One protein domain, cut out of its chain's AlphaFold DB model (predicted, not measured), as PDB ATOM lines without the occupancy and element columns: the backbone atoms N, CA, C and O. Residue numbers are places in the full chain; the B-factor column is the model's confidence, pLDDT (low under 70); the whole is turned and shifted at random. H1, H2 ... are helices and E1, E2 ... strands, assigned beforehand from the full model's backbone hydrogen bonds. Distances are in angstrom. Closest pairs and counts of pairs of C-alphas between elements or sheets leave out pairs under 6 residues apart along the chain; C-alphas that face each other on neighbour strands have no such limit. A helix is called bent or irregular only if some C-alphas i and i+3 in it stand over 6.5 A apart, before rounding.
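AT A GLANCE: This is residues 33 to 53 and 61 to 190 of the 193 residues of the protein "DUF2599 domain-containing protein" of Coprobacillus sp. AM28-15LB (UniProt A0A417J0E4). Helices that mostly cross one another gather round H5, which lies between H2 on one side and H6 on the other, with H1 across the first residues of H2 and H5. Near the last residues of H5 is a small, strongly twisted sheet, its long hairpin E1 and E2 joined by the short strand E3, which H6 covers; H7 packs on H6. The printed part has 151 residues with seven named helices and three strands, H1 H2 H3 E1 E2 H4 H5 H6 E3 H7 along the chain, and the sheet runs E1 E2 E3, antiparallel. The class is mostly helix; the whole is compact, with a radius of gyration of the C-alphas of 15.1 A and spans of 41 by 38 by 27 A.

HOW THE PARTS SIT: H1, residues 33 to 49, touches H2, residues 67 to 86, about perpendicular at 81 degrees, closest at C-alphas 37 and 70, 6.3 A. The hub is H5, residues 124 to 142, which touches five helices. With H2 it makes a steep tilt of 38 degrees, the same way, closest at C-alphas 73 and 125, 4.7 A. H3, residues 90 to 94, and H4, residues 115 to 118, touch each other, closest at C-alphas 94 and 117, 5.5 A, and both touch H5. The hairpin of E1, residues 95 to 103, and E2, residues 106 to 113, has N 99 and O 110 within hydrogen-bond range at 2.9 A. E3, residues 172 to 174, has N 174 and O 109 of E2 within range at 2.9 A. H6, residues 151 to 168, is on the sheet and touches H5 at a steep tilt of 56 degrees, opposite ways, closest at C-alphas 131 and 159, 6.7 A. H7, residues 183 to 188, touches H6, closest at C-alphas 156 and 183, 5.2 A. Every O i to N i+4 pair is within hydrogen-bond range in H1, H2, H5 and H7; H6 has 11 of 14, H3 has 0 of 1 but 2 of 2 O i to N i+3 pairs, and H4 is too short for an O i to N i+4 pair.

IN THESE COORDINATES: H1 begins at C-alpha 33, (17.918, 26.456, -55.370), and is 24.5 A long. H2 is 29.1 A, E1 20.8 A, E2 21.0 A and H5 26.9 A. E1 bends by 62 degrees at residue 100. H6, 24.3 A, has a kink of 54 degrees near residue 162 and is irregular, with C-alphas 164 and 167 9.3 A apart. H7 ends at C-alpha 188, (2.731, 24.981, -37.869).

THE WHOLE: The C-alphas of Lys 68 and Gly 105, the two farthest apart, are 44.9 A apart. Residues 54 to 60 are not printed; C-alphas 53 and 61 are 14.4 A apart across the cut. Of the links printed whole, none is long. Residues 53, 61 to 62 and 86 to 89 have pLDDT under 70.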
ATOM      1  N   GLU A  33      17.451  27.547 -56.231       88.69
ATOM      2  CA  GLU A  33      17.918  26.456 -55.370       88.69
ATOM      3  C   GLU A  33      18.608  26.985 -54.105       88.69
ATOM      4  O   GLU A  33      18.417  26.433 -53.024       88.69
ATOM      5  N   ASP A  34      19.400  28.052 -54.224       90.56
ATOM      6  CA  ASP A  34      20.038  28.689 -53.073       90.56
ATOM      7  C   ASP A  34      18.997  29.362 -52.173       90.56
ATOM      8  O   ASP A  34      19.102  29.231 -50.957       90.56
ATOM      9  N   GLU A  35      17.972  30.005 -52.745       88.06
ATOM     10  CA  GLU A  35      16.831  30.547 -51.987       88.06
ATOM     11  C   GLU A  35      16.153  29.456 -51.156       88.06
ATOM     12  O   GLU A  35      15.977  29.620 -49.950       88.06
ATOM     13  N   GLU A  36      15.853  28.308 -51.771       87.94
ATOM     14  CA  GLU A  36      15.257  27.169 -51.073       87.94
ATOM     15  C   GLU A  36      16.185  26.663 -49.955       87.94
ATOM     16  O   GLU A  36      15.760  26.493 -48.814       87.94
ATOM     17  N   ILE A  37      17.480  26.460 -50.231       92.75
ATOM     18  CA  ILE A  37      18.445  26.021 -49.209       92.75
ATOM     19  C   ILE A  37      18.516  27.021 -48.049       92.75
ATOM     20  O   ILE A  37      18.527  26.599 -46.889       92.75
ATOM     21  N   MET A  38      18.551  28.321 -48.346       91.81
ATOM     22  CA  MET A  38      18.568  29.370 -47.330       91.81
ATOM     23  C   MET A  38      17.296  29.359 -46.495       91.81
ATOM     24  O   MET A  38      17.400  29.447 -45.278       91.81
ATOM     25  N   GLU A  39      16.124  29.173 -47.101       88.56
ATOM     26  CA  GLU A  39      14.851  29.067 -46.384       88.56
ATOM     27  C   GLU A  39      14.886  27.930 -45.348       88.56
ATOM     28  O   GLU A  39      14.624  28.149 -44.161       88.56
ATOM     29  N   TYR A  40      15.314  26.729 -45.754       91.19
ATOM     30  CA  TYR A  40      15.423  25.579 -44.849       91.19
ATOM     31  C   TYR A  40      16.451  25.790 -43.732       91.19
ATOM     32  O   TYR A  40      16.204  25.415 -42.583       91.19
ATOM     33  N   ILE A  41      17.607  26.380 -44.043       93.88
ATOM     34  CA  ILE A  41      18.630  26.707 -43.039       93.88
ATOM     35  C   ILE A  41      18.113  27.786 -42.082       93.88
ATOM     36  O   ILE A  41      18.353  27.703 -40.877       93.88
ATOM     37  N   ASN A  42      17.364  28.763 -42.589       91.12
ATOM     38  CA  ASN A  42      16.790  29.827 -41.781       91.12
ATOM     39  C   ASN A  42      15.800  29.278 -40.748       91.12
ATOM     40  O   ASN A  42      15.831  29.690 -39.591       91.12
ATOM     41  N   ILE A  43      14.993  28.278 -41.116       89.06
ATOM     42  CA  ILE A  43      14.103  27.581 -40.172       89.06
ATOM     43  C   ILE A  43      14.892  26.972 -39.006       89.06
ATOM     44  O   ILE A  43      14.467  27.092 -37.858       89.06
ATOM     45  N   TYR A  44      16.049  26.352 -39.259       90.81
ATOM     46  CA  TYR A  44      16.895  25.841 -38.175       90.81
ATOM     47  C   TYR A  44      17.379  26.958 -37.245       90.81
ATOM     48  O   TYR A  44      17.311  26.778 -36.030       90.81
ATOM     49  N   TYR A  45      17.836  28.092 -37.790       91.56
ATOM     50  CA  TYR A  45      18.247  29.243 -36.978       91.56
ATOM     51  C   TYR A  45      17.095  29.745 -36.100       91.56
ATOM     52  O   TYR A  45      17.260  29.879 -34.888       91.56
ATOM     53  N   LEU A  46      15.903  29.921 -36.676       87.75
ATOM     54  CA  LEU A  46      14.710  30.345 -35.937       87.75
ATOM     55  C   LEU A  46      14.367  29.381 -34.792       87.75
ATOM     56  O   LEU A  46      14.010  29.819 -33.701       87.75
ATOM     57  N   ILE A  47      14.499  28.068 -34.999       86.06
ATOM     58  CA  ILE A  47      14.261  27.071 -33.942       86.06
ATOM     59  C   ILE A  47      15.312  27.173 -32.841       86.06
ATOM     60  O   ILE A  47      14.959  27.154 -31.664       86.06
ATOM     61  N   GLN A  48      16.589  27.288 -33.208       87.38
ATOM     62  CA  GLN A  48      17.688  27.405 -32.245       87.38
ATOM     63  C   GLN A  48      17.576  28.675 -31.392       87.38
ATOM     64  O   GLN A  48      17.886  28.631 -30.203       87.38
ATOM     65  N   ASN A  49      17.071  29.764 -31.974       87.00
ATOM     66  CA  ASN A  49      16.830  31.030 -31.282       87.00
ATOM     67  C   ASN A  49      15.505  31.055 -30.494       87.00
ATOM     68  O   ASN A  49      15.269  31.982 -29.724       87.00
ATOM     69  N   GLY A  50      14.632  30.053 -30.662       84.12
ATOM     70  CA  GLY A  50      13.304  30.020 -30.035       84.12
ATOM     71  C   GLY A  50      12.266  30.945 -30.689       84.12
ATOM     72  O   GLY A  50      11.257  31.269 -30.068       84.12
ATOM     73  N   GLU A  51      12.487  31.352 -31.939       81.94
ATOM     74  CA  GLU A  51      11.711  32.370 -32.667       81.94
ATOM     75  C   GLU A  51      10.622  31.787 -33.585       81.94
ATOM     76  O   GLU A  51       9.758  32.517 -34.066       81.94
ATOM     77  N   LEU A  52      10.602  30.467 -33.805       74.69
ATOM     78  CA  LEU A  52       9.668  29.838 -34.754       74.69
ATOM     79  C   LEU A  52       8.189  29.823 -34.282       74.69
ATOM     80  O   LEU A  52       7.300  29.480 -35.053       74.69
ATOM     81  N   TYR A  53       7.891  30.190 -33.032       56.62
ATOM     82  CA  TYR A  53       6.560  30.009 -32.425       56.62
ATOM     83  C   TYR A  53       5.541  31.134 -32.677       56.62
ATOM     84  O   TYR A  53       4.433  31.072 -32.138       56.62
ATOM     85  N   ASN A  61      11.303  38.810 -42.654       57.97
ATOM     86  CA  ASN A  61      11.758  39.765 -41.640       57.97
ATOM     87  C   ASN A  61      12.902  39.245 -40.748       57.97
ATOM     88  O   ASN A  61      13.504  40.037 -40.028       57.97
ATOM     89  N   HIS A  62      13.221  37.944 -40.789       65.50
ATOM     90  CA  HIS A  62      14.231  37.317 -39.919       65.50
ATOM     91  C   HIS A  62      15.074  36.297 -40.693       65.50
ATOM     92  O   HIS A  62      15.037  35.095 -40.425       65.50
ATOM     93  N   MET A  63      15.812  36.776 -41.699       77.06
ATOM     94  CA  MET A  63      16.719  35.951 -42.497       77.06
ATOM     95  C   MET A  63      18.130  35.960 -41.894       77.06
ATOM     96  O   MET A  63      18.892  36.910 -42.065       77.06
ATOM     97  N   TYR A  64      18.476  34.883 -41.190       83.62
ATOM     98  CA  TYR A  64      19.812  34.625 -40.645       83.62
ATOM     99  C   TYR A  64      20.712  33.861 -41.614       83.62
ATOM    100  O   TYR A  64      21.933  33.995 -41.556       83.62
ATOM    101  N   ALA A  65      20.119  33.027 -42.472       89.19
ATOM    102  CA  ALA A  65      20.865  32.235 -43.438       89.19
ATOM    103  C   ALA A  65      21.537  33.131 -44.487       89.19
ATOM    104  O   ALA A  65      20.935  34.061 -45.019       89.19
ATOM    105  N   THR A  66      22.790  32.818 -44.799       91.69
ATOM    106  CA  THR A  66      23.619  33.550 -45.759       91.69
ATOM    107  C   THR A  66      24.085  32.639 -46.892       91.69
ATOM    108  O   THR A  66      24.057  31.412 -46.780       91.69
ATOM    109  N   GLN A  67      24.641  33.224 -47.957       91.69
ATOM    110  CA  GLN A  67      25.278  32.452 -49.031       91.69
ATOM    111  C   GLN A  67      26.404  31.536 -48.512       91.69
ATOM    112  O   GLN A  67      26.605  30.432 -49.017       91.69
ATOM    113  N   LYS A  68      27.096  31.937 -47.439       93.56
ATOM    114  CA  LYS A  68      28.119  31.108 -46.792       93.56
ATOM    115  C   LYS A  68      27.525  29.842 -46.164       93.56
ATOM    116  O   LYS A  68      28.171  28.795 -46.170       93.56
ATOM    117  N   ASP A  69      26.300  29.910 -45.647       94.81
ATOM    118  CA  ASP A  69      25.598  28.730 -45.136       94.81
ATOM    119  C   ASP A  69      25.209  27.775 -46.269       94.81
ATOM    120  O   ASP A  69      25.312  26.557 -46.104       94.81
ATOM    121  N   VAL A  70      24.834  28.307 -47.437       94.94
ATOM    122  CA  VAL A  70      24.573  27.508 -48.647       94.94
ATOM    123  C   VAL A  70      25.837  26.772 -49.090       94.94
ATOM    124  O   VAL A  70      25.807  25.560 -49.320       94.94
ATOM    125  N   GLU A  71      26.971  27.470 -49.165       95.56
ATOM    126  CA  GLU A  71      28.267  26.863 -49.485       95.56
ATOM    127  C   GLU A  71      28.631  25.759 -48.485       95.56
ATOM    128  O   GLU A  71      29.021  24.655 -48.883       95.56
ATOM    129  N   LEU A  72      28.444  26.023 -47.189       95.69
ATOM    130  CA  LEU A  72      28.696  25.054 -46.129       95.69
ATOM    131  C   LEU A  72      27.791  23.823 -46.266       95.69
ATOM    132  O   LEU A  72      28.275  22.691 -46.205       95.69
ATOM    133  N   TYR A  73      26.495  24.017 -46.518       96.31
ATOM    134  CA  TYR A  73      25.552  22.935 -46.794       96.31
ATOM    135  C   TYR A  73      26.028  22.066 -47.965       96.31
ATOM    136  O   TYR A  73      26.068  20.837 -47.847       96.31
ATOM    137  N   ARG A  74      26.464  22.677 -49.074       95.31
ATOM    138  CA  ARG A  74      26.965  21.948 -50.252       95.31
ATOM    139  C   ARG A  74      28.229  21.147 -49.940       95.31
ATOM    140  O   ARG A  74      28.345  19.999 -50.379       95.31
ATOM    141  N   GLN A  75      29.144  21.700 -49.143       95.31
ATOM    142  CA  GLN A  75      30.334  20.981 -48.676       95.31
ATOM    143  C   GLN A  75      29.955  19.741 -47.852       95.31
ATOM    144  O   GLN A  75      30.453  18.645 -48.126       95.31
ATOM    145  N   TYR A  76      29.025  19.880 -46.899       94.69
ATOM    146  CA  TYR A  76      28.530  18.750 -46.109       94.69
ATOM    147  C   TYR A  76      27.822  17.704 -46.973       94.69
ATOM    148  O   TYR A  76      28.129  16.515 -46.859       94.69
ATOM    149  N   MET A  77      26.923  18.117 -47.870       93.06
ATOM    150  CA  MET A  77      26.225  17.212 -48.790       93.06
ATOM    151  C   MET A  77      27.204  16.404 -49.652       93.06
ATOM    152  O   MET A  77      27.066  15.185 -49.767       93.06
ATOM    153  N   SER A  78      28.230  17.056 -50.206       92.12
ATOM    154  CA  SER A  78      29.275  16.394 -50.997       92.12
ATOM    155  C   SER A  78      30.056  15.369 -50.165       92.12
ATOM    156  O   SER A  78      30.195  14.207 -50.559       92.12
ATOM    157  N   ALA A  79      30.495  15.749 -48.960       90.75
ATOM    158  CA  ALA A  79      31.214  14.853 -48.058       90.75
ATOM    159  C   ALA A  79      30.367  13.635 -47.642       90.75
ATOM    160  O   ALA A  79      30.855  12.501 -47.627       90.75
ATOM    161  N   LEU A  80      29.085  13.840 -47.328       90.19
ATOM    162  CA  LEU A  80      28.158  12.769 -46.963       90.19
ATOM    163  C   LEU A  80      27.888  11.820 -48.133       90.19
ATOM    164  O   LEU A  80      27.906  10.604 -47.929       90.19
ATOM    165  N   SER A  81      27.691  12.357 -49.340       85.44
ATOM    166  CA  SER A  81      27.495  11.572 -50.562       85.44
ATOM    167  C   SER A  81      28.699  10.671 -50.846       85.44
ATOM    168  O   SER A  81      28.544   9.457 -50.989       85.44
ATOM    169  N   ASN A  82      29.915  11.229 -50.802       82.44
ATOM    170  CA  ASN A  82      31.154  10.474 -51.005       82.44
ATOM    171  C   ASN A  82      31.335   9.365 -49.960       82.44
ATOM    172  O   ASN A  82      31.699   8.236 -50.292       82.44
ATOM    173  N   ASN A  83      31.044   9.661 -48.693       80.38
ATOM    174  CA  ASN A  83      31.122   8.671 -47.620       80.38
ATOM    175  C   ASN A  83      30.085   7.552 -47.787       80.38
ATOM    176  O   ASN A  83      30.404   6.386 -47.563       80.38
ATOM    177  N   ASN A  84      28.862   7.885 -48.203       79.56
ATOM    178  CA  ASN A  84      27.810   6.899 -48.431       79.56
ATOM    179  C   ASN A  84      28.068   6.043 -49.675       79.56
ATOM    180  O   ASN A  84      27.781   4.854 -49.635       79.56
ATOM    181  N   ALA A  85      28.637   6.601 -50.746       73.62
ATOM    182  CA  ALA A  85      29.032   5.837 -51.931       73.62
ATOM    183  C   ALA A  85      30.123   4.797 -51.615       73.62
ATOM    184  O   ALA A  85      30.141   3.713 -52.191       73.62
ATOM    185  N   ARG A  86      31.017   5.115 -50.670       69.44
ATOM    186  CA  ARG A  86      32.073   4.209 -50.189       69.44
ATOM    187  C   ARG A  86      31.579   3.181 -49.169       69.44
ATOM    188  O   ARG A  86      32.238   2.164 -48.971       69.44
ATOM    189  N   ALA A  87      30.462   3.444 -48.494       68.69
ATOM    190  CA  ALA A  87      29.909   2.567 -47.470       68.69
ATOM    191  C   ALA A  87      28.865   1.609 -48.065       68.69
ATOM    192  O   ALA A  87      27.921   2.027 -48.724       68.69
ATOM    193  N   SER A  88      28.956   0.316 -47.742       61.16
ATOM    194  CA  SER A  88      27.998  -0.703 -48.209       61.16
ATOM    195  C   SER A  88      26.557  -0.514 -47.685       61.16
ATOM    196  O   SER A  88      25.671  -1.283 -48.060       61.16
ATOM    197  N   SER A  89      26.285   0.450 -46.794       69.00
ATOM    198  CA  SER A  89      24.985   0.556 -46.115       69.00
ATOM    199  C   SER A  89      24.631   1.972 -45.618       69.00
ATOM    200  O   SER A  89      24.376   2.175 -44.425       69.00
ATOM    201  N   GLY A  90      24.527   2.944 -46.536       88.38
ATOM    202  CA  GLY A  90      24.111   4.334 -46.254       88.38
ATOM    203  C   GLY A  90      22.865   4.455 -45.359       88.38
ATOM    204  O   GLY A  90      22.870   5.199 -44.383       88.38
ATOM    205  N   TYR A  91      21.844   3.625 -45.584       93.19
ATOM    206  CA  TYR A  91      20.668   3.527 -44.711       93.19
ATOM    207  C   TYR A  91      21.002   3.212 -43.240       93.19
ATOM    208  O   TYR A  91      20.496   3.858 -42.320       93.19
ATOM    209  N   SER A  92      21.869   2.225 -42.996       93.31
ATOM    210  CA  SER A  92      22.186   1.771 -41.635       93.31
ATOM    211  C   SER A  92      23.000   2.793 -40.840       93.31
ATOM    212  O   SER A  92      23.059   2.708 -39.614       93.31
ATOM    213  N   LYS A  93      23.604   3.779 -41.513       92.75
ATOM    214  CA  LYS A  93      24.284   4.905 -40.865       92.75
ATOM    215  C   LYS A  93      23.306   5.749 -40.050       92.75
ATOM    216  O   LYS A  93      23.625   6.122 -38.928       92.75
ATOM    217  N   TYR A  94      22.116   6.000 -40.592       95.31
ATOM    218  CA  TYR A  94      21.135   6.914 -40.001       95.31
ATOM    219  C   TYR A  94      20.017   6.201 -39.241       95.31
ATOM    220  O   TYR A  94      19.438   6.780 -38.323       95.31
ATOM    221  N   PHE A  95      19.712   4.946 -39.584       96.88
ATOM    222  CA  PHE A  95      18.532   4.253 -39.065       96.88
ATOM    223  C   PHE A  95      18.865   2.877 -38.493       96.88
ATOM    224  O   PHE A  95      19.599   2.094 -39.094       96.88
ATOM    225  N   ASN A  96      18.262   2.562 -37.345       96.25
ATOM    226  CA  ASN A  96      18.239   1.202 -36.806       96.25
ATOM    227  C   ASN A  96      17.219   0.349 -37.566       96.25
ATOM    228  O   ASN A  96      17.488  -0.794 -37.921       96.25
ATOM    229  N   SER A  97      16.036   0.903 -37.836       97.69
ATOM    230  CA  SER A  97      14.977   0.220 -38.581       97.69
ATOM    231  C   SER A  97      13.948   1.209 -39.124       97.69
ATOM    232  O   SER A  97      13.858   2.350 -38.679       97.69
ATOM    233  N   SER A  98      13.182   0.773 -40.118       98.25
ATOM    234  CA  SER A  98      11.988   1.474 -40.577       98.25
ATOM    235  C   SER A  98      11.009   0.461 -41.148       98.25
ATOM    236  O   SER A  98      11.413  -0.490 -41.825       98.25
ATOM    237  N   LYS A  99       9.728   0.625 -40.828       98.19
ATOM    238  CA  LYS A  99       8.676  -0.319 -41.209       98.19
ATOM    239  C   LYS A  99       7.350   0.389 -41.429       98.19
ATOM    240  O   LYS A  99       7.005   1.327 -40.714       98.19
ATOM    241  N   TRP A 100       6.593  -0.107 -42.397       98.50
ATOM    242  CA  TRP A 100       5.213   0.309 -42.602       98.50
ATOM    243  C   TRP A 100       4.330  -0.244 -41.485       98.50
ATOM    244  O   TRP A 100       4.324  -1.452 -41.246       98.50
ATOM    245  N   ILE A 101       3.578   0.631 -40.831       98.38
ATOM    246  CA  ILE A 101       2.597   0.303 -39.796       98.38
ATOM    247  C   ILE A 101       1.241   0.907 -40.160       98.38
ATOM    248  O   ILE A 101       1.167   1.812 -40.991       98.38
ATOM    249  N   THR A 102       0.188   0.435 -39.499       97.56
ATOM    250  CA  THR A 102      -1.108   1.116 -39.468       97.56
ATOM    251  C   THR A 102      -1.389   1.516 -38.030       97.56
ATOM    252  O   THR A 102      -1.319   0.677 -37.133       97.56
ATOM    253  N   ARG A 103      -1.693   2.791 -37.797       91.38
ATOM    254  CA  ARG A 103      -2.044   3.324 -36.478       91.38
ATOM    255  C   ARG A 103      -3.252   4.230 -36.633       91.38
ATOM    256  O   ARG A 103      -3.241   5.102 -37.491       91.38
ATOM    257  N   ASN A 104      -4.278   4.024 -35.811       92.44
ATOM    258  CA  ASN A 104      -5.528   4.792 -35.866       92.44
ATOM    259  C   ASN A 104      -6.137   4.824 -37.285       92.44
ATOM    260  O   ASN A 104      -6.565   5.867 -37.761       92.44
ATOM    261  N   GLY A 105      -6.099   3.689 -37.993       94.00
ATOM    262  CA  GLY A 105      -6.601   3.570 -39.370       94.00
ATOM    263  C   GLY A 105      -5.700   4.171 -40.457       94.00
ATOM    264  O   GLY A 105      -5.986   4.006 -41.638       94.00
ATOM    265  N   VAL A 106      -4.589   4.808 -40.089       95.19
ATOM    266  CA  VAL A 106      -3.687   5.497 -41.015       95.19
ATOM    267  C   VAL A 106      -2.420   4.680 -41.245       95.19
ATOM    268  O   VAL A 106      -1.772   4.234 -40.295       95.19
ATOM    269  N   VAL A 107      -2.042   4.499 -42.512       98.06
ATOM    270  CA  VAL A 107      -0.738   3.930 -42.883       98.06
ATOM    271  C   VAL A 107       0.359   4.945 -42.574       98.06
ATOM    272  O   VAL A 107       0.244   6.113 -42.942       98.06
ATOM    273  N   SER A 108       1.447   4.494 -41.952       98.25
ATOM    274  CA  SER A 108       2.628   5.319 -41.692       98.25
ATOM    275  C   SER A 108       3.923   4.532 -41.880       98.25
ATOM    276  O   SER A 108       3.987   3.337 -41.580       98.25
ATOM    277  N   LEU A 109       4.984   5.199 -42.326       98.62
ATOM    278  CA  LEU A 109       6.350   4.700 -42.227       98.62
ATOM    279  C   LEU A 109       6.904   5.065 -40.850       98.62
ATOM    280  O   LEU A 109       7.215   6.225 -40.594       98.62
ATOM    281  N   SER A 110       7.023   4.079 -39.965       98.38
ATOM    282  CA  SER A 110       7.656   4.255 -38.658       98.38
ATOM    283  C   SER A 110       9.166   4.110 -38.787       98.38
ATOM    284  O   SER A 110       9.634   3.109 -39.332       98.38
ATOM    285  N   ILE A 111       9.923   5.093 -38.309       98.19
ATOM    286  CA  ILE A 111      11.368   5.227 -38.511       98.19
ATOM    287  C   ILE A 111      12.053   5.299 -37.152       98.19
ATOM    288  O   ILE A 111      11.845   6.246 -36.394       98.19
ATOM    289  N   ASN A 112      12.906   4.315 -36.868       97.94
ATOM    290  CA  ASN A 112      13.781   4.322 -35.705       97.94
ATOM    291  C   ASN A 112      15.176   4.809 -36.115       97.94
ATOM    292  O   ASN A 112      15.919   4.093 -36.799       97.94
ATOM    293  N   PHE A 113      15.513   6.035 -35.725       96.94
ATOM    294  CA  PHE A 113      16.748   6.704 -36.130       96.94
ATOM    295  C   PHE A 113      17.864   6.592 -35.086       96.94
ATOM    296  O   PHE A 113      17.631   6.311 -33.908       96.94
ATOM    297  N   LYS A 114      19.096   6.851 -35.532       95.00
ATOM    298  CA  LYS A 114      20.303   6.952 -34.710       95.00
ATOM    299  C   LYS A 114      20.591   8.424 -34.419       95.00
ATOM    300  O   LYS A 114      21.071   9.150 -35.284       95.00
ATOM    301  N   GLY A 115      20.305   8.867 -33.193       89.75
ATOM    302  CA  GLY A 115      20.407  10.282 -32.814       89.75
ATOM    303  C   GLY A 115      21.800  10.895 -33.006       89.75
ATOM    304  O   GLY A 115      21.894  12.041 -33.421       89.75
ATOM    305  N   SER A 116      22.883  10.150 -32.768       87.12
ATOM    306  CA  SER A 116      24.249  10.648 -33.006       87.12
ATOM    307  C   SER A 116      24.581  10.838 -34.491       87.12
ATOM    308  O   SER A 116      25.438  11.647 -34.822       87.12
ATOM    309  N   ALA A 117      23.900  10.121 -35.390       88.94
ATOM    310  CA  ALA A 117      24.123  10.229 -36.828       88.94
ATOM    311  C   ALA A 117      23.289  11.339 -37.480       88.94
ATOM    312  O   ALA A 117      23.719  11.877 -38.495       88.94
ATOM    313  N   LEU A 118      22.110  11.659 -36.926       91.00
ATOM    314  CA  LEU A 118      21.232  12.723 -37.436       91.00
ATOM    315  C   LEU A 118      21.560  14.124 -36.905       91.00
ATOM    316  O   LEU A 118      21.130  15.099 -37.512       91.00
ATOM    317  N   TYR A 119      22.309  14.215 -35.805       90.56
ATOM    318  CA  TYR A 119      22.695  15.475 -35.160       90.56
ATOM    319  C   TYR A 119      24.194  15.442 -34.838       90.56
ATOM    320  O   TYR A 119      24.560  15.226 -33.677       90.56
ATOM    321  N   PRO A 120      25.073  15.539 -35.854       84.62
ATOM    322  CA  PRO A 120      26.517  15.442 -35.651       84.62
ATOM    323  C   PRO A 120      27.117  16.672 -34.957       84.62
ATOM    324  O   PRO A 120      28.200  16.564 -34.388       84.62
ATOM    325  N   ASN A 121      26.460  17.831 -35.044       86.94
ATOM    326  CA  ASN A 121      26.863  19.093 -34.426       86.94
ATOM    327  C   ASN A 121      25.665  20.065 -34.385       86.94
ATOM    328  O   ASN A 121      24.565  19.721 -34.821       86.94
ATOM    329  N   ASP A 122      25.892  21.279 -33.887       86.50
ATOM    330  CA  ASP A 122      24.851  22.302 -33.739       86.50
ATOM    331  C   ASP A 122      24.766  23.273 -34.931       86.50
ATOM    332  O   ASP A 122      24.045  24.261 -34.859       86.50
ATOM    333  N   LEU A 123      25.462  23.013 -36.047       93.00
ATOM    334  CA  LEU A 123      25.438  23.887 -37.225       93.00
ATOM    335  C   LEU A 123      24.182  23.622 -38.082       93.00
ATOM    336  O   LEU A 123      24.034  22.510 -38.605       93.00
ATOM    337  N   PRO A 124      23.321  24.631 -38.323       94.00
ATOM    338  CA  PRO A 124      22.127  24.513 -39.168       94.00
ATOM    339  C   PRO A 124      22.368  23.886 -40.543       94.00
ATOM    340  O   PRO A 124      21.720  22.903 -40.905       94.00
ATOM    341  N   ALA A 125      23.363  24.384 -41.284       95.25
ATOM    342  CA  ALA A 125      23.702  23.880 -42.615       95.25
ATOM    343  C   ALA A 125      24.106  22.391 -42.606       95.25
ATOM    344  O   ALA A 125      23.715  21.624 -43.490       95.25
ATOM    345  N   ALA A 126      24.855  21.958 -41.584       94.56
ATOM    346  CA  ALA A 126      25.281  20.567 -41.437       94.56
ATOM    347  C   ALA A 126      24.100  19.650 -41.094       94.56
ATOM    348  O   ALA A 126      23.949  18.578 -41.684       94.56
ATOM    349  N   ASN A 127      23.247  20.088 -40.168       94.25
ATOM    350  CA  ASN A 127      22.049  19.359 -39.766       94.25
ATOM    351  C   ASN A 127      21.061  19.216 -40.928       94.25
ATOM    352  O   ASN A 127      20.555  18.114 -41.156       94.25
ATOM    353  N   TYR A 128      20.875  20.267 -41.733       95.56
ATOM    354  CA  TYR A 128      20.065  20.179 -42.944       95.56
ATOM    355  C   TYR A 128      20.638  19.167 -43.948       95.56
ATOM    356  O   TYR A 128      19.917  18.275 -44.402       95.56
ATOM    357  N   ALA A 129      21.942  19.231 -44.238       96.06
ATOM    358  CA  ALA A 129      22.605  18.299 -45.153       96.06
ATOM    359  C   ALA A 129      22.474  16.832 -44.705       96.06
ATOM    360  O   ALA A 129      22.184  15.933 -45.505       96.06
ATOM    361  N   VAL A 130      22.642  16.574 -43.406       95.50
ATOM    362  CA  VAL A 130      22.459  15.239 -42.827       95.50
ATOM    363  C   VAL A 130      21.016  14.772 -42.945       95.50
ATOM    364  O   VAL A 130      20.793  13.643 -43.384       95.50
ATOM    365  N   ALA A 131      20.042  15.615 -42.598       96.56
ATOM    366  CA  ALA A 131      18.629  15.266 -42.683       96.56
ATOM    367  C   ALA A 131      18.219  14.945 -44.130       96.56
ATOM    368  O   ALA A 131      17.616  13.898 -44.382       96.56
ATOM    369  N   LYS A 132      18.638  15.777 -45.094       96.25
ATOM    370  CA  LYS A 132      18.397  15.572 -46.529       96.25
ATOM    371  C   LYS A 132      18.999  14.254 -47.016       96.25
ATOM    372  O   LYS A 132      18.319  13.443 -47.647       96.25
ATOM    373  N   THR A 133      20.253  13.982 -46.654       95.94
ATOM    374  CA  THR A 133      20.926  12.723 -47.006       95.94
ATOM    375  C   THR A 133      20.230  11.515 -46.372       95.94
ATOM    376  O   THR A 133      20.038  10.487 -47.022       95.94
ATOM    377  N   ALA A 134      19.823  11.610 -45.106       96.75
ATOM    378  CA  ALA A 134      19.129  10.531 -44.414       96.75
ATOM    379  C   ALA A 134      17.763  10.229 -45.054       96.75
ATOM    380  O   ALA A 134      17.423   9.060 -45.258       96.75
ATOM    381  N   PHE A 135      17.009  11.258 -45.448       97.88
ATOM    382  CA  PHE A 135      15.759  11.079 -46.182       97.88
ATOM    383  C   PHE A 135      15.977  10.403 -47.545       97.88
ATOM    384  O   PHE A 135      15.235   9.489 -47.900       97.88
ATOM    385  N   GLN A 136      17.036  10.760 -48.279       96.31
ATOM    386  CA  GLN A 136      17.385  10.075 -49.532       96.31
ATOM    387  C   GLN A 136      17.635   8.575 -49.322       96.31
ATOM    388  O   GLN A 136      17.218   7.761 -50.147       96.31
ATOM    389  N   GLU A 137      18.274   8.178 -48.219       96.19
ATOM    390  CA  GLU A 137      18.470   6.763 -47.883       96.19
ATOM    391  C   GLU A 137      17.153   6.054 -47.514       96.19
ATOM    392  O   GLU A 137      16.951   4.894 -47.890       96.19
ATOM    393  N   LEU A 138      16.218   6.741 -46.842       96.81
ATOM    394  CA  LEU A 138      14.856   6.230 -46.623       96.81
ATOM    395  C   LEU A 138      14.107   6.041 -47.942       96.81
ATOM    396  O   LEU A 138      13.534   4.972 -48.168       96.81
ATOM    397  N   TYR A 139      14.150   7.044 -48.820       97.56
ATOM    398  CA  TYR A 139      13.542   6.992 -50.144       97.56
ATOM    399  C   TYR A 139      14.098   5.820 -50.952       97.56
ATOM    400  O   TYR A 139      13.332   4.982 -51.421       97.56
ATOM    401  N   LYS A 140      15.428   5.681 -51.054       95.50
ATOM    402  CA  LYS A 140      16.070   4.552 -51.752       95.50
ATOM    403  C   LYS A 140      15.559   3.200 -51.252       95.50
ATOM    404  O   LYS A 140      15.295   2.323 -52.071       95.50
ATOM    405  N   LYS A 141      15.396   3.043 -49.934       96.19
ATOM    406  CA  LYS A 141      14.929   1.795 -49.317       96.19
ATOM    407  C   LYS A 141      13.455   1.491 -49.597       96.19
ATOM    408  O   LYS A 141      13.113   0.322 -49.753       96.19
ATOM    409  N   HIS A 142      12.589   2.504 -49.610       97.75
ATOM    410  CA  HIS A 142      11.133   2.299 -49.570       97.75
ATOM    411  C   HIS A 142      10.374   2.722 -50.825       97.75
ATOM    412  O   HIS A 142       9.204   2.363 -50.938       97.75
ATOM    413  N   LYS A 143      11.000   3.425 -51.778       97.06
ATOM    414  CA  LYS A 143      10.331   3.973 -52.974       97.06
ATOM    415  C   LYS A 143       9.599   2.944 -53.838       97.06
ATOM    416  O   LYS A 143       8.697   3.313 -54.574       97.06
ATOM    417  N   SER A 144       9.990   1.670 -53.778       97.56
ATOM    418  CA  SER A 144       9.336   0.579 -54.515       97.56
ATOM    419  C   SER A 144       8.095   0.025 -53.810       97.56
ATOM    420  O   SER A 144       7.369  -0.784 -54.385       97.56
ATOM    421  N   SER A 145       7.831   0.425 -52.564       98.38
ATOM    422  CA  SER A 145       6.622   0.028 -51.854       98.38
ATOM    423  C   SER A 145       5.406   0.748 -52.427       98.38
ATOM    424  O   SER A 145       5.408   1.969 -52.543       98.38
ATOM    425  N   SER A 146       4.308   0.024 -52.648       97.75
ATOM    426  CA  SER A 146       3.014   0.615 -53.028       97.75
ATOM    427  C   SER A 146       2.437   1.588 -51.986       97.75
ATOM    428  O   SER A 146       1.514   2.347 -52.282       97.75
ATOM    429  N   LYS A 147       2.975   1.570 -50.757       98.19
ATOM    430  CA  LYS A 147       2.625   2.498 -49.673       98.19
ATOM    431  C   LYS A 147       3.378   3.825 -49.763       98.19
ATOM    432  O   LYS A 147       2.950   4.782 -49.131       98.19
ATOM    433  N   TRP A 148       4.477   3.896 -50.516       98.25
ATOM    434  CA  TRP A 148       5.239   5.129 -50.686       98.25
ATOM    435  C   TRP A 148       4.519   6.061 -51.664       98.25
ATOM    436  O   TRP A 148       4.371   5.743 -52.843       98.25
ATOM    437  N   LYS A 149       4.068   7.216 -51.176       97.31
ATOM    438  CA  LYS A 149       3.371   8.249 -51.954       97.31
ATOM    439  C   LYS A 149       3.800   9.633 -51.466       97.31
ATOM    440  O   LYS A 149       4.328   9.753 -50.365       97.31
ATOM    441  N   HIS A 150       3.597  10.647 -52.307       98.00
ATOM    442  CA  HIS A 150       3.846  12.059 -51.989       98.00
ATOM    443  C   HIS A 150       5.242  12.318 -51.391       98.00
ATOM    444  O   HIS A 150       5.372  12.845 -50.292       98.00
ATOM    445  N   THR A 151       6.302  11.948 -52.126       98.31
ATOM    446  CA  THR A 151       7.703  12.039 -51.663       98.31
ATOM    447  C   THR A 151       8.055  13.403 -51.070       98.31
ATOM    448  O   THR A 151       8.624  13.436 -49.987       98.31
ATOM    449  N   ALA A 152       7.681  14.505 -51.730       97.56
ATOM    450  CA  ALA A 152       7.947  15.855 -51.229       97.56
ATOM    451  C   ALA A 152       7.239  16.134 -49.890       97.56
ATOM    452  O   ALA A 152       7.831  16.717 -48.989       97.56
ATOM    453  N   SER A 153       6.008  15.641 -49.710       98.12
ATOM    454  CA  SER A 153       5.306  15.775 -48.429       98.12
ATOM    455  C   SER A 153       5.965  14.926 -47.348       98.12
ATOM    456  O   SER A 153       6.189  15.402 -46.240       98.12
ATOM    457  N   MET A 154       6.342  13.682 -47.652       98.56
ATOM    458  CA  MET A 154       7.059  12.849 -46.682       98.56
ATOM    459  C   MET A 154       8.429  13.420 -46.310       98.56
ATOM    460  O   MET A 154       8.871  13.233 -45.178       98.56
ATOM    461  N   GLU A 155       9.085  14.125 -47.229       98.44
ATOM    462  CA  GLU A 155      10.316  14.856 -46.944       98.44
ATOM    463  C   GLU A 155      10.072  16.018 -45.983       98.44
ATOM    464  O   GLU A 155      10.753  16.105 -44.964       98.44
ATOM    465  N   ALA A 156       9.062  16.852 -46.243       97.12
ATOM    466  CA  ALA A 156       8.695  17.950 -45.354       97.12
ATOM    467  C   ALA A 156       8.309  17.445 -43.949       97.12
ATOM    468  O   ALA A 156       8.776  17.981 -42.946       97.12
ATOM    469  N   GLN A 157       7.545  16.349 -43.856       98.31
ATOM    470  CA  GLN A 157       7.235  15.691 -42.580       98.31
ATOM    471  C   GLN A 157       8.515  15.224 -41.865       98.31
ATOM    472  O   GLN A 157       8.680  15.452 -40.667       98.31
ATOM    473  N   PHE A 158       9.445  14.583 -42.587       98.44
ATOM    474  CA  PHE A 158      10.717  14.120 -42.024       98.44
ATOM    475  C   PHE A 158      11.565  15.278 -41.494       98.44
ATOM    476  O   PHE A 158      12.059  15.200 -40.369       98.44
ATOM    477  N   LEU A 159      11.704  16.347 -42.281       96.81
ATOM    478  CA  LEU A 159      12.428  17.553 -41.886       96.81
ATOM    479  C   LEU A 159      11.776  18.206 -40.668       96.81
ATOM    480  O   LEU A 159      12.480  18.518 -39.716       96.81
ATOM    481  N   CYS A 160      10.447  18.298 -40.622       95.88
ATOM    482  CA  CYS A 160       9.748  18.813 -39.450       95.88
ATOM    483  C   CYS A 160      10.029  17.990 -38.188       95.88
ATOM    484  O   CYS A 160      10.369  18.567 -37.152       95.88
ATOM    485  N   HIS A 161       9.932  16.652 -38.253       97.06
ATOM    486  CA  HIS A 161      10.262  15.801 -37.098       97.06
ATOM    487  C   HIS A 161      11.717  15.996 -36.673       97.06
ATOM    488  O   HIS A 161      11.989  16.089 -35.477       97.06
ATOM    489  N   HIS A 162      12.642  16.094 -37.628       96.06
ATOM    490  CA  HIS A 162      14.056  16.318 -37.338       96.06
ATOM    491  C   HIS A 162      14.302  17.669 -36.653       96.06
ATOM    492  O   HIS A 162      14.985  17.713 -35.630       96.06
ATOM    493  N   MET A 163      13.707  18.738 -37.170       92.12
ATOM    494  CA  MET A 163      13.938  20.109 -36.723       92.12
ATOM    495  C   MET A 163      13.249  20.437 -35.396       92.12
ATOM    496  O   MET A 163      13.843  21.091 -34.546       92.12
ATOM    497  N   THR A 164      12.002  19.994 -35.207       91.62
ATOM    498  CA  THR A 164      11.140  20.483 -34.110       91.62
ATOM    499  C   THR A 164      10.938  19.470 -32.988       91.62
ATOM    500  O   THR A 164      10.831  19.842 -31.823       91.62
ATOM    501  N   ILE A 165      10.887  18.178 -33.318       92.50
ATOM    502  CA  ILE A 165      10.673  17.105 -32.337       92.50
ATOM    503  C   ILE A 165      12.015  16.527 -31.892       92.50
ATOM    504  O   ILE A 165      12.228  16.203 -30.722       92.50
ATOM    505  N   GLY A 166      12.937  16.384 -32.837       91.38
ATOM    506  CA  GLY A 166      14.288  15.942 -32.587       91.38
ATOM    507  C   GLY A 166      14.374  14.606 -31.850       91.38
ATOM    508  O   GLY A 166      13.611  13.662 -32.081       91.38
ATOM    509  N   LYS A 167      15.322  14.534 -30.912       92.25
ATOM    510  CA  LYS A 167      15.588  13.343 -30.091       92.25
ATOM    511  C   LYS A 167      14.492  13.057 -29.049       92.25
ATOM    512  O   LYS A 167      14.536  11.989 -28.444       92.25
ATOM    513  N   LEU A 168      13.513  13.950 -28.855       92.38
ATOM    514  CA  LEU A 168      12.449  13.793 -27.847       92.38
ATOM    515  C   LEU A 168      11.491  12.639 -28.163       92.38
ATOM    516  O   LEU A 168      10.800  12.139 -27.279       92.38
ATOM    517  N   LYS A 169      11.447  12.197 -29.423       94.25
ATOM    518  CA  LYS A 169      10.597  11.097 -29.867       94.25
ATOM    519  C   LYS A 169      11.357  10.201 -30.825       94.25
ATOM    520  O   LYS A 169      11.870  10.664 -31.832       94.25
ATOM    521  N   ASN A 170      11.358   8.903 -30.551       95.38
ATOM    522  CA  ASN A 170      11.864   7.874 -31.453       95.38
ATOM    523  C   ASN A 170      10.995   6.618 -31.246       95.38
ATOM    524  O   ASN A 170      10.997   6.080 -30.139       95.38
ATOM    525  N   PRO A 171      10.202   6.160 -32.233       96.62
ATOM    526  CA  PRO A 171      10.272   6.482 -33.660       96.62
ATOM    527  C   PRO A 171       9.486   7.727 -34.106       96.62
ATOM    528  O   PRO A 171       8.491   8.125 -33.491       96.62
ATOM    529  N   TRP A 172       9.889   8.286 -35.251       97.75
ATOM    530  CA  TRP A 172       9.068   9.213 -36.041       97.75
ATOM    531  C   TRP A 172       8.162   8.436 -36.998       97.75
ATOM    532  O   TRP A 172       8.509   7.334 -37.418       97.75
ATOM    533  N   ASN A 173       6.999   8.991 -37.345       97.56
ATOM    534  CA  ASN A 173       6.046   8.342 -38.248       97.56
ATOM    535  C   ASN A 173       5.694   9.297 -39.387       97.56
ATOM    536  O   ASN A 173       5.090  10.332 -39.119       97.56
ATOM    537  N   LEU A 174       6.043   8.927 -40.620       98.31
ATOM    538  CA  LEU A 174       5.682   9.676 -41.828       98.31
ATOM    539  C   LEU A 174       4.418   9.087 -42.439       98.31
ATOM    540  O   LEU A 174       4.284   7.868 -42.549       98.31
ATOM    541  N   GLU A 175       3.494   9.937 -42.845       97.94
ATOM    542  CA  GLU A 175       2.178   9.559 -43.333       97.94
ATOM    543  C   GLU A 175       2.100   9.804 -44.850       97.94
ATOM    544  O   GLU A 175       1.935  10.942 -45.288       97.94
ATOM    545  N   PRO A 176       2.190   8.751 -45.687       97.50
ATOM    546  CA  PRO A 176       2.250   8.883 -47.144       97.50
ATOM    547  C   PRO A 176       0.945   9.369 -47.782       97.50
ATOM    548  O   PRO A 176       0.897   9.516 -48.993       97.50
ATOM    549  N   HIS A 177      -0.132   9.555 -47.015       96.75
ATOM    550  CA  HIS A 177      -1.392  10.104 -47.524       96.75
ATOM    551  C   HIS A 177      -1.459  11.635 -47.415       96.75
ATOM    552  O   HIS A 177      -2.371  12.229 -47.984       96.75
ATOM    553  N   ARG A 178      -0.521  12.272 -46.696       97.19
ATOM    554  CA  ARG A 178      -0.435  13.734 -46.627       97.19
ATOM    555  C   ARG A 178       0.166  14.292 -47.911       97.19
ATOM    556  O   ARG A 178       0.943  13.617 -48.587       97.19
ATOM    557  N   THR A 179      -0.204  15.528 -48.232       97.25
ATOM    558  CA  THR A 179       0.180  16.188 -49.488       97.25
ATOM    559  C   THR A 179       0.849  17.541 -49.295       97.25
ATOM    560  O   THR A 179       1.392  18.053 -50.265       97.25
ATOM    561  N   GLU A 180       0.821  18.123 -48.091       97.12
ATOM    562  CA  GLU A 180       1.481  19.405 -47.824       97.12
ATOM    563  C   GLU A 180       2.999  19.253 -47.961       97.12
ATOM    564  O   GLU A 180       3.583  18.319 -47.402       97.12
ATOM    565  N   THR A 181       3.615  20.149 -48.725       95.00
ATOM    566  CA  THR A 181       5.053  20.150 -49.032       95.00
ATOM    567  C   THR A 181       5.767  21.372 -48.474       95.00
ATOM    568  O   THR A 181       6.989  21.362 -48.384       95.00
ATOM    569  N   ASP A 182       5.024  22.416 -48.114       91.00
ATOM    570  CA  ASP A 182       5.548  23.624 -47.488       91.00
ATOM    571  C   ASP A 182       5.943  23.316 -46.040       91.00
ATOM    572  O   ASP A 182       5.094  23.023 -45.192       91.00
ATOM    573  N   LEU A 183       7.246  23.331 -45.756       90.19
ATOM    574  CA  LEU A 183       7.760  22.943 -44.448       90.19
ATOM    575  C   LEU A 183       7.239  23.855 -43.328       90.19
ATOM    576  O   LEU A 183       6.929  23.346 -42.251       90.19
ATOM    577  N   GLY A 184       7.092  25.160 -43.571       86.94
ATOM    578  CA  GLY A 184       6.531  26.096 -42.596       86.94
ATOM    579  C   GLY A 184       5.111  25.695 -42.190       86.94
ATOM    580  O   GLY A 184       4.812  25.559 -41.000       86.94
ATOM    581  N   LYS A 185       4.253  25.374 -43.169       88.81
ATOM    582  CA  LYS A 185       2.893  24.858 -42.916       88.81
ATOM    583  C   LYS A 185       2.893  23.493 -42.234       88.81
ATOM    584  O   LYS A 185       2.035  23.235 -41.386       88.81
ATOM    585  N   VAL A 186       3.834  22.616 -42.587       92.94
ATOM    586  CA  VAL A 186       4.006  21.310 -41.931       92.94
ATOM    587  C   VAL A 186       4.388  21.477 -40.462       92.94
ATOM    588  O   VAL A 186       3.805  20.805 -39.607       92.94
ATOM    589  N   ILE A 187       5.302  22.397 -40.149       90.62
ATOM    590  CA  ILE A 187       5.704  22.709 -38.775       90.62
ATOM    591  C   ILE A 187       4.540  23.301 -37.982       90.62
ATOM    592  O   ILE A 187       4.214  22.774 -36.917       90.62
ATOM    593  N   ALA A 188       3.855  24.309 -38.528       86.62
ATOM    594  CA  ALA A 188       2.731  24.981 -37.869       86.62
ATOM    595  C   ALA A 188       1.595  24.022 -37.460       86.62
ATOM    596  O   ALA A 188       0.827  24.298 -36.541       86.62
ATOM    597  N   LYS A 189       1.492  22.869 -38.127       89.88
ATOM    598  CA  LYS A 189       0.462  21.849 -37.889       89.88
ATOM    599  C   LYS A 189       0.985  20.572 -37.216       89.88
ATOM    600  O   LYS A 189       0.279  19.565 -37.185       89.88
ATOM    601  N   GLY A 190       2.198  20.581 -36.659       90.69
ATOM    602  CA  GLY A 190       2.716  19.461 -35.861       90.69
ATOM    603  C   GLY A 190       3.274  18.291 -36.680       90.69
ATOM    604  O   GLY A 190       3.110  17.125 -36.311       90.69
TER     605      GLY A 190